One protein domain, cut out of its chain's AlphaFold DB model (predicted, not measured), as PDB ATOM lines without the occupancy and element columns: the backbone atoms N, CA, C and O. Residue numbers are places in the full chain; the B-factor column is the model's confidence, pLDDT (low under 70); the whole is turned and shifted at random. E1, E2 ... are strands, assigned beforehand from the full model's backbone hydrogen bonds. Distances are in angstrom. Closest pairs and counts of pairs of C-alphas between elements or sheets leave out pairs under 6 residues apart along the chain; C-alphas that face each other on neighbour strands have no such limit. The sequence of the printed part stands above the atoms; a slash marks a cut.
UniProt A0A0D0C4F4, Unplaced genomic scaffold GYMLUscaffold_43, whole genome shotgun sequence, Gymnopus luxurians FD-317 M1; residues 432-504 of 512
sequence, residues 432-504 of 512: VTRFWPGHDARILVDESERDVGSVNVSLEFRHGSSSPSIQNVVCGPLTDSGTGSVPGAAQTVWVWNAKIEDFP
ATOM      1  N   VAL A 432     150.719 144.772 184.227       84.31
ATOM      2  CA  VAL A 432     151.307 143.616 184.914       84.31
ATOM      3  C   VAL A 432     150.191 142.613 185.181       84.31
ATOM      4  O   VAL A 432     149.159 142.958 185.753       84.31
ATOM      5  N   THR A 433     150.365 141.385 184.711       84.56
ATOM      6  CA  THR A 433     149.361 140.319 184.751       84.56
ATOM      7  C   THR A 433     149.625 139.297 185.842       84.56
ATOM      8  O   THR A 433     148.671 138.651 186.273       84.56
ATOM      9  N   ARG A 434     150.874 139.193 186.316       83.06
ATOM     10  CA  ARG A 434     151.270 138.405 187.489       83.06
ATOM     11  C   ARG A 434     152.643 138.841 188.004       83.06
ATOM     12  O   ARG A 434     153.501 139.269 187.237       83.06
ATOM     13  N   PHE A 435     152.847 138.701 189.307       83.44
ATOM     14  CA  PHE A 435     154.145 138.821 189.964       83.44
ATOM     15  C   PHE A 435     154.425 137.523 190.725       83.44
ATOM     16  O   PHE A 435     153.531 136.986 191.379       83.44
ATOM     17  N   TRP A 436     155.641 136.995 190.611       80.62
ATOM     18  CA  TRP A 436     156.096 135.802 191.324       80.62
ATOM     19  C   TRP A 436     157.371 136.122 192.119       80.62
ATOM     20  O   TRP A 436     158.262 136.759 191.551       80.62
ATOM     21  N   PRO A 437     157.492 135.689 193.390       75.00
ATOM     22  CA  PRO A 437     156.585 134.789 194.121       75.00
ATOM     23  C   PRO A 437     155.246 135.415 194.548       75.00
ATOM     24  O   PRO A 437     154.323 134.679 194.888       75.00
ATOM     25  N   GLY A 438     155.108 136.737 194.433       78.25
ATOM     26  CA  GLY A 438     153.859 137.468 194.655       78.25
ATOM     27  C   GLY A 438     154.024 138.610 195.650       78.25
ATOM     28  O   GLY A 438     155.025 138.692 196.359       78.25
ATOM     29  N   HIS A 439     153.032 139.501 195.691       76.00
ATOM     30  CA  HIS A 439     152.941 140.504 196.752       76.00
ATOM     31  C   HIS A 439     152.815 139.776 198.098       76.00
ATOM     32  O   HIS A 439     152.050 138.815 198.192       76.00
ATOM     33  N   ASP A 440     153.580 140.194 199.106       71.19
ATOM     34  CA  ASP A 440     153.616 139.583 200.445       71.19
ATOM     35  C   ASP A 440     153.944 138.081 200.500       71.19
ATOM     36  O   ASP A 440     153.664 137.400 201.494       71.19
ATOM     37  N   ALA A 441     154.567 137.534 199.453       78.25
ATOM     38  CA  ALA A 441     154.995 136.146 199.469       78.25
ATOM     39  C   ALA A 441     156.050 135.921 200.564       78.25
ATOM     40  O   ALA A 441     157.133 136.505 200.546       78.25
ATOM     41  N   ARG A 442     155.733 135.045 201.524       77.12
ATOM     42  CA  ARG A 442     156.649 134.667 202.604       77.12
ATOM     43  C   ARG A 442     157.619 133.605 202.101       77.12
ATOM     44  O   ARG A 442     157.210 132.485 201.799       77.12
ATOM     45  N   ILE A 443     158.896 133.956 202.039       75.69
ATOM     46  CA  ILE A 443     159.984 133.035 201.713       75.69
ATOM     47  C   ILE A 443     160.632 132.635 203.036       75.69
ATOM     48  O   ILE A 443     161.109 133.494 203.771       75.69
ATOM     49  N   LEU A 444     160.574 131.348 203.376       73.19
ATOM     50  CA  LEU A 444     161.170 130.834 204.608       73.19
ATOM     51  C   LEU A 444     162.668 130.602 204.395       73.19
ATOM     52  O   LEU A 444     163.048 129.955 203.420       73.19
ATOM     53  N   VAL A 445     163.481 131.101 205.322       67.56
ATOM     54  CA  VAL A 445     164.921 130.818 205.408       67.56
ATOM     55  C   VAL A 445     165.125 129.696 206.429       67.56
ATOM     56  O   VAL A 445     164.439 129.670 207.454       67.56
ATOM     57  N   ASP A 446     166.011 128.744 206.140       65.56
ATOM     58  CA  ASP A 446     166.420 127.721 207.112       65.56
ATOM     59  C   ASP A 446     167.132 128.408 208.293       65.56
ATOM     60  O   ASP A 446     167.968 129.276 208.076       65.56
ATOM     61  N   GLU A 447     166.838 128.026 209.542       60.31
ATOM     62  CA  GLU A 447     167.431 128.637 210.748       60.31
ATOM     63  C   GLU A 447     168.972 128.550 210.792       60.31
ATOM     64  O   GLU A 447     169.623 129.267 211.558       60.31
ATOM     65  N   SER A 448     169.565 127.659 209.990       63.41
ATOM     66  CA  SER A 448     171.014 127.505 209.846       63.41
ATOM     67  C   SER A 448     171.660 128.447 208.815       63.41
ATOM     68  O   SER A 448     172.884 128.613 208.835       63.41
ATOM     69  N   GLU A 449     170.864 129.115 207.975       57.62
ATOM     70  CA  GLU A 449     171.292 130.085 206.965       57.62
ATOM     71  C   GLU A 449     170.785 131.489 207.348       57.62
ATOM     72  O   GLU A 449     169.635 131.670 207.728       57.62
ATOM     73  N   ARG A 450     171.655 132.509 207.316       54.09
ATOM     74  CA  ARG A 450     171.268 133.891 207.685       54.09
ATOM     75  C   ARG A 450     170.594 134.672 206.558       54.09
ATOM     76  O   ARG A 450     170.103 135.756 206.830       54.09
ATOM     77  N   ASP A 451     170.617 134.144 205.335       55.56
ATOM     78  CA  ASP A 451     170.109 134.784 204.122       55.56
ATOM     79  C   ASP A 451     169.654 133.692 203.136       55.56
ATOM     80  O   ASP A 451     170.258 132.622 203.079       55.56
ATOM     81  N   VAL A 452     168.647 133.973 202.295       55.72
ATOM     82  CA  VAL A 452     168.156 133.034 201.251       55.72
ATOM     83  C   VAL A 452     169.194 132.824 200.131       55.72
ATOM     84  O   VAL A 452     169.051 131.944 199.281       55.72
ATOM     85  N   GLY A 453     170.243 133.654 200.086       62.38
ATOM     86  CA  GLY A 453     171.307 133.650 199.078       62.38
ATOM     87  C   GLY A 453     170.839 134.150 197.709       62.38
ATOM     88  O   GLY A 453     171.462 135.030 197.120       62.38
ATOM     89  N   SER A 454     169.713 133.640 197.202       69.31
ATOM     90  CA  SER A 454     169.068 134.170 196.006       69.31
ATOM     91  C   SER A 454     167.597 133.791 195.870       69.31
ATOM     92  O   SER A 454     167.202 132.679 196.210       69.31
ATOM     93  N   VAL A 455     166.804 134.679 195.272       72.75
ATOM     94  CA  VAL A 455     165.376 134.474 195.000       72.75
ATOM     95  C   VAL A 455     165.102 134.711 193.520       72.75
ATOM     96  O   VAL A 455     165.486 135.737 192.959       72.75
ATOM     97  N   ASN A 456     164.420 133.768 192.868       80.44
ATOM     98  CA  ASN A 456     163.921 133.993 191.514       80.44
ATOM     99  C   ASN A 456     162.725 134.951 191.573       80.44
ATOM    100  O   ASN A 456     161.882 134.860 192.461       80.44
ATOM    101  N   VAL A 457     162.640 135.866 190.621       80.44
ATOM    102  CA  VAL A 457     161.526 136.801 190.508       80.44
ATOM    103  C   VAL A 457     161.045 136.822 189.071       80.44
ATOM    104  O   VAL A 457     161.852 136.895 188.139       80.44
ATOM    105  N   SER A 458     159.724 136.782 188.906       77.62
ATOM    106  CA  SER A 458     159.095 136.896 187.595       77.62
ATOM    107  C   SER A 458     158.045 137.995 187.585       77.62
ATOM    108  O   SER A 458     157.159 138.036 188.441       77.62
ATOM    109  N   LEU A 459     158.124 138.865 186.582       77.81
ATOM    110  CA  LEU A 459     157.080 139.828 186.253       77.81
ATOM    111  C   LEU A 459     156.471 139.430 184.917       77.81
ATOM    112  O   LEU A 459     157.126 139.439 183.876       77.81
ATOM    113  N   GLU A 460     155.205 139.063 184.959       77.94
ATOM    114  CA  GLU A 460     154.403 138.790 183.782       77.94
ATOM    115  C   GLU A 460     153.603 140.037 183.445       77.94
ATOM    116  O   GLU A 460     153.009 140.674 184.320       77.94
ATOM    117  N   PHE A 461     153.568 140.397 182.172       74.19
ATOM    118  CA  PHE A 461     152.835 141.567 181.730       74.19
ATOM    119  C   PHE A 461     152.302 141.375 180.321       74.19
ATOM    120  O   PHE A 461     152.639 140.454 179.565       74.19
ATOM    121  N   ARG A 462     151.439 142.313 179.965       69.94
ATOM    122  CA  ARG A 462     150.977 142.503 178.610       69.94
ATOM    123  C   ARG A 462     151.445 143.856 178.103       69.94
ATOM    124  O   ARG A 462     151.228 144.871 178.757       69.94
ATOM    125  N   HIS A 463     152.010 143.834 176.904       65.56
ATOM    126  CA  HIS A 463     152.347 144.988 176.076       65.56
ATOM    127  C   HIS A 463     151.943 144.672 174.628       65.56
ATOM    128  O   HIS A 463     151.653 143.509 174.331       65.56
ATOM    129  N   GLY A 464     151.881 145.686 173.765       59.31
ATOM    130  CA  GLY A 464     151.520 145.549 172.352       59.31
ATOM    131  C   GLY A 464     152.500 144.698 171.530       59.31
ATOM    132  O   GLY A 464     153.213 143.837 172.038       59.31
ATOM    133  N   SER A 465     152.563 144.931 170.220       54.53
ATOM    134  CA  SER A 465     153.316 144.088 169.270       54.53
ATOM    135  C   SER A 465     154.850 144.144 169.382       54.53
ATOM    136  O   SER A 465     155.535 143.434 168.647       54.53
ATOM    137  N   SER A 466     155.408 144.963 170.278       51.94
ATOM    138  CA  SER A 466     156.857 145.107 170.475       51.94
ATOM    139  C   SER A 466     157.314 144.427 171.764       51.94
ATOM    140  O   SER A 466     156.618 144.459 172.773       51.94
ATOM    141  N   SER A 467     158.497 143.812 171.754       53.97
ATOM    142  CA  SER A 467     159.119 143.289 172.974       53.97
ATOM    143  C   SER A 467     159.764 144.438 173.760       53.97
ATOM    144  O   SER A 467     160.607 145.138 173.193       53.97
ATOM    145  N   PRO A 468     159.415 144.664 175.040       51.84
ATOM    146  CA  PRO A 468     160.116 145.655 175.847       51.84
ATOM    147  C   PRO A 468     161.505 145.136 176.254       51.84
ATOM    148  O   PRO A 468     161.688 143.935 176.451       51.84
ATOM    149  N   SER A 469     162.485 146.037 176.380       49.12
ATOM    150  CA  SER A 469     163.866 145.706 176.758       49.12
ATOM    151  C   SER A 469     164.230 146.300 178.119       49.12
ATOM    152  O   SER A 469     164.178 147.517 178.286       49.12
ATOM    153  N   ILE A 470     164.676 145.456 179.047       54.78
ATOM    154  CA  ILE A 470     165.334 145.849 180.299       54.78
ATOM    155  C   ILE A 470     166.721 145.187 180.332       54.78
ATOM    156  O   ILE A 470     166.899 144.078 179.822       54.78
ATOM    157  N   GLN A 471     167.737 145.876 180.849       54.59
ATOM    158  CA  GLN A 471     169.096 145.324 180.923       54.59
ATOM    159  C   GLN A 471     169.192 144.343 182.105       54.59
ATOM    160  O   GLN A 471     168.580 144.574 183.142       54.59
ATOM    161  N   ASN A 472     169.964 143.261 181.955       65.25
ATOM    162  CA  ASN A 472     170.213 142.230 182.984       65.25
ATOM    163  C   ASN A 472     169.030 141.300 183.348       65.25
ATOM    164  O   ASN A 472     169.059 140.664 184.398       65.25
ATOM    165  N   VAL A 473     168.016 141.164 182.483       66.69
ATOM    166  CA  VAL A 473     166.858 140.265 182.689       66.69
ATOM    167  C   VAL A 473     166.588 139.449 181.423       66.69
ATOM    168  O   VAL A 473     166.768 139.943 180.307       66.69
ATOM    169  N   VAL A 474     166.128 138.203 181.572       66.81
ATOM    170  CA  VAL A 474     165.714 137.364 180.436       66.81
ATOM    171  C   VAL A 474     164.257 137.672 180.088       66.81
ATOM    172  O   VAL A 474     163.350 137.367 180.865       66.81
ATOM    173  N   CYS A 475     164.041 138.270 178.916       69.00
ATOM    174  CA  CYS A 475     162.714 138.540 178.362       69.00
ATOM    175  C   CYS A 475     162.337 137.455 177.352       69.00
ATOM    176  O   CYS A 475     163.121 137.157 176.448       69.00
ATOM    177  N   GLY A 476     161.132 136.898 177.458       73.12
ATOM    178  CA  GLY A 476     160.648 135.906 176.498       73.12
ATOM    179  C   GLY A 476     159.124 135.834 176.413       73.12
ATOM    180  O   GLY A 476     158.434 136.344 177.302       73.12
ATOM    181  N   PRO A 477     158.582 135.226 175.341       74.62
ATOM    182  CA  PRO A 477     157.170 134.870 175.289       74.62
ATOM    183  C   PRO A 477     156.871 133.828 176.372       74.62
ATOM    184  O   PRO A 477     157.664 132.908 176.589       74.62
ATOM    185  N   LEU A 478     155.731 133.957 177.050       72.94
ATOM    186  CA  LEU A 478     155.303 132.939 178.008       72.94
ATOM    187  C   LEU A 478     154.760 131.714 177.255       72.94
ATOM    188  O   LEU A 478     153.890 131.852 176.398       72.94
ATOM    189  N   THR A 479     155.273 130.520 177.561       61.47
ATOM    190  CA  THR A 479     154.878 129.271 176.883       61.47
ATOM    191  C   THR A 479     153.659 128.586 177.505       61.47
ATOM    192  O   THR A 479     153.013 127.814 176.809       61.47
ATOM    193  N   ASP A 480     153.321 128.895 178.763       56.53
ATOM    194  CA  ASP A 480     152.117 128.425 179.467       56.53
ATOM    195  C   ASP A 480     151.615 129.510 180.434       56.53
ATOM    196  O   ASP A 480     152.255 129.810 181.446       56.53
ATOM    197  N   SER A 481     150.470 130.132 180.138       53.09
ATOM    198  CA  SER A 481     149.899 131.182 180.990       53.09
ATOM    199  C   SER A 481     149.139 130.585 182.173       53.09
ATOM    200  O   SER A 481     147.991 130.168 182.046       53.09
ATOM    201  N   GLY A 482     149.767 130.588 183.351       48.31
ATOM    202  CA  GLY A 482     149.133 130.222 184.625       48.31
ATOM    203  C   GLY A 482     148.161 131.276 185.179       48.31
ATOM    204  O   GLY A 482     147.699 131.150 186.313       48.31
ATOM    205  N   THR A 483     147.865 132.338 184.425       53.44
ATOM    206  CA  THR A 483     146.872 133.350 184.786       53.44
ATOM    207  C   THR A 483     145.480 132.804 184.483       53.44
ATOM    208  O   THR A 483     145.105 132.679 183.322       53.44
ATOM    209  N   GLY A 484     144.716 132.434 185.514       56.81
ATOM    210  CA  GLY A 484     143.355 131.907 185.352       56.81
ATOM    211  C   GLY A 484     142.489 132.737 184.389       56.81
ATOM    212  O   GLY A 484     142.619 133.962 184.307       56.81
ATOM    213  N   SER A 485     141.604 132.065 183.651       72.75
ATOM    214  CA  SER A 485     140.769 132.703 182.629       72.75
ATOM    215  C   SER A 485     139.632 133.508 183.265       72.75
ATOM    216  O   SER A 485     138.791 132.957 183.973       72.75
ATOM    217  N   VAL A 486     139.610 134.818 183.017       86.62
ATOM    218  CA  VAL A 486     138.437 135.679 183.221       86.62
ATOM    219  C   VAL A 486     138.093 136.280 181.855       86.62
ATOM    220  O   VAL A 486     138.984 136.887 181.252       86.62
ATOM    221  N   PRO A 487     136.847 136.148 181.363       87.44
ATOM    222  CA  PRO A 487     136.440 136.662 180.062       87.44
ATOM    223  C   PRO A 487     136.799 138.139 179.885       87.44
ATOM    224  O   PRO A 487     136.623 138.952 180.794       87.44
ATOM    225  N   GLY A 488     137.353 138.476 178.722       87.44
ATOM    226  CA  GLY A 488     137.763 139.837 178.371       87.44
ATOM    227  C   GLY A 488     139.014 140.366 179.085       87.44
ATOM    228  O   GLY A 488     139.610 141.333 178.604       87.44
ATOM    229  N   ALA A 489     139.456 139.739 180.185       87.69
ATOM    230  CA  ALA A 489     140.654 140.157 180.900       87.69
ATOM    231  C   ALA A 489     141.906 139.833 180.078       87.69
ATOM    232  O   ALA A 489     142.031 138.770 179.470       87.69
ATOM    233  N   ALA A 490     142.871 140.753 180.088       81.44
ATOM    234  CA  ALA A 490     144.134 140.542 179.392       81.44
ATOM    235  C   ALA A 490     144.870 139.300 179.919       81.44
ATOM    236  O   ALA A 490     144.968 139.109 181.133       81.44
ATOM    237  N   GLN A 491     145.454 138.519 179.018       81.31
ATOM    238  CA  GLN A 491     146.323 137.395 179.368       81.31
ATOM    239  C   GLN A 491     147.797 137.809 179.323       81.31
ATOM    240  O   GLN A 491     148.145 138.806 178.679       81.31
ATOM    241  N   THR A 492     148.654 137.071 180.034       79.94
ATOM    242  CA  THR A 492     150.106 137.258 179.942       79.94
ATOM    243  C   THR A 492     150.580 136.916 178.535       79.94
ATOM    244  O   THR A 492     150.258 135.852 178.013       79.94
ATOM    245  N   VAL A 493     151.380 137.802 177.940       79.25
ATOM    246  CA  VAL A 493     152.052 137.549 176.651       79.25
ATOM    247  C   VAL A 493     153.565 137.472 176.846       79.25
ATOM    248  O   VAL A 493     154.238 136.652 176.224       79.25
ATOM    249  N   TRP A 494     154.091 138.294 177.752       79.44
ATOM    250  CA  TRP A 494     155.517 138.452 177.984       79.44
ATOM    251  C   TRP A 494     155.853 138.204 179.452       79.44
ATOM    252  O   TRP A 494     155.087 138.572 180.346       79.44
ATOM    253  N   VAL A 495     157.018 137.606 179.691       80.94
ATOM    254  CA  VAL A 495     157.563 137.394 181.032       80.94
ATOM    255  C   VAL A 495     158.985 137.930 181.125       80.94
ATOM    256  O   VAL A 495     159.797 137.781 180.207       80.94
ATOM    257  N   TRP A 496     159.272 138.557 182.258       79.25
ATOM    258  CA  TRP A 496     160.597 138.960 182.698       79.25
ATOM    259  C   TRP A 496     161.029 138.060 183.838       79.25
ATOM    260  O   TRP A 496     160.353 138.021 184.861       79.25
ATOM    261  N   ASN A 497     162.150 137.363 183.663       80.62
ATOM    262  CA  ASN A 497     162.733 136.507 184.690       80.62
ATOM    263  C   ASN A 497     164.075 137.069 185.146       80.62
ATOM    264  O   ASN A 497     164.989 137.253 184.333       80.62
ATOM    265  N   ALA A 498     164.191 137.292 186.449       78.62
ATOM    266  CA  ALA A 498     165.407 137.725 187.115       78.62
ATOM    267  C   ALA A 498     165.720 136.806 188.301       78.62
ATOM    268  O   ALA A 498     164.845 136.126 188.840       78.62
ATOM    269  N   LYS A 499     166.984 136.813 188.716       78.56
ATOM    270  CA  LYS A 499     167.439 136.197 189.957       78.56
ATOM    271  C   LYS A 499     168.029 137.307 190.817       78.56
ATOM    272  O   LYS A 499     168.980 137.956 190.394       78.56
ATOM    273  N   ILE A 500     167.427 137.552 191.975       72.62
ATOM    274  CA  ILE A 500     167.956 138.485 192.969       72.62
ATOM    275  C   ILE A 500     168.998 137.722 193.778       72.62
ATOM    276  O   ILE A 500     168.683 136.661 194.313       72.62
ATOM    277  N   GLU A 501     170.223 138.230 193.833       74.81
ATOM    278  CA  GLU A 501     171.311 137.711 194.670       74.81
ATOM    279  C   GLU A 501     171.420 138.542 195.955       74.81
ATOM    280  O   GLU A 501     170.909 139.662 196.002       74.81
ATOM    281  N   ASP A 502     172.045 137.981 196.993       65.81
ATOM    282  CA  ASP A 502     172.244 138.628 198.297       65.81
ATOM    283  C   ASP A 502     170.934 139.136 198.923       65.81
ATOM    284  O   ASP A 502     170.866 140.256 199.416       65.81
ATOM    285  N   PHE A 503     169.872 138.323 198.863       66.56
ATOM    286  CA  PHE A 503     168.531 138.667 199.350       66.56
ATOM    287  C   PHE A 503     168.503 138.719 200.893       66.56
ATOM    288  O   PHE A 503     168.494 137.646 201.507       66.56
ATOM    289  N   PRO A 504     168.498 139.916 201.526       63.75
ATOM    290  CA  PRO A 504     168.583 140.026 202.978       63.75
ATOM    291  C   PRO A 504     167.239 139.725 203.644       63.75
ATOM    292  O   PRO A 504     166.172 139.923 203.054       63.75
TER     293      PRO A 504
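This is residues 432 to 504 of the 512 residues of an uncharacterized protein of Gymnopus luxurians FD-317 M1 (UniProt A0A0D0C4F4). Little regular structure: one twisted antiparallel sheet, long E2 and E4 side by side between short edge strands E1 and E3, with loops 437 to 453 and 478 to 493 reaching out at opposite ends. The printed part has 73 residues, under half in named elements, with no named helix; strands E1 to E4 follow in chain order, and the sheet's order is E1, E2, E4, E3. The class is all strand; the whole is loose, radius of gyration of the C-alphas 14.8 A, spanning 46 by 29 by 18 A.

E1, residues 432 to 436, 11.2 A, begins at C-alpha 432 (151.307, 143.616, 184.914). E2, residues 454 to 462, measures 26.4 A; E3, residues 474 to 477, 10.3 A. E4, residues 494 to 501, 23.0 A, ends at C-alpha 501 (171.311, 137.711, 194.670).

Within hydrogen-bond range are N 436 and O 458, 2.8 A, in hairpin E1 and E2; N 457 and O 498, 2.8 A, between E2 and E4; N 497 and O 474, 3.0 A, in hairpin E3 and E4. E1 and E3 are apart.

The farthest C-alphas, Ser 448 and Gly 488, are 47.4 A apart. The printed part has no cut; its three links are long. pLDDT is under 70 in 33 residues, among them 462 to 475.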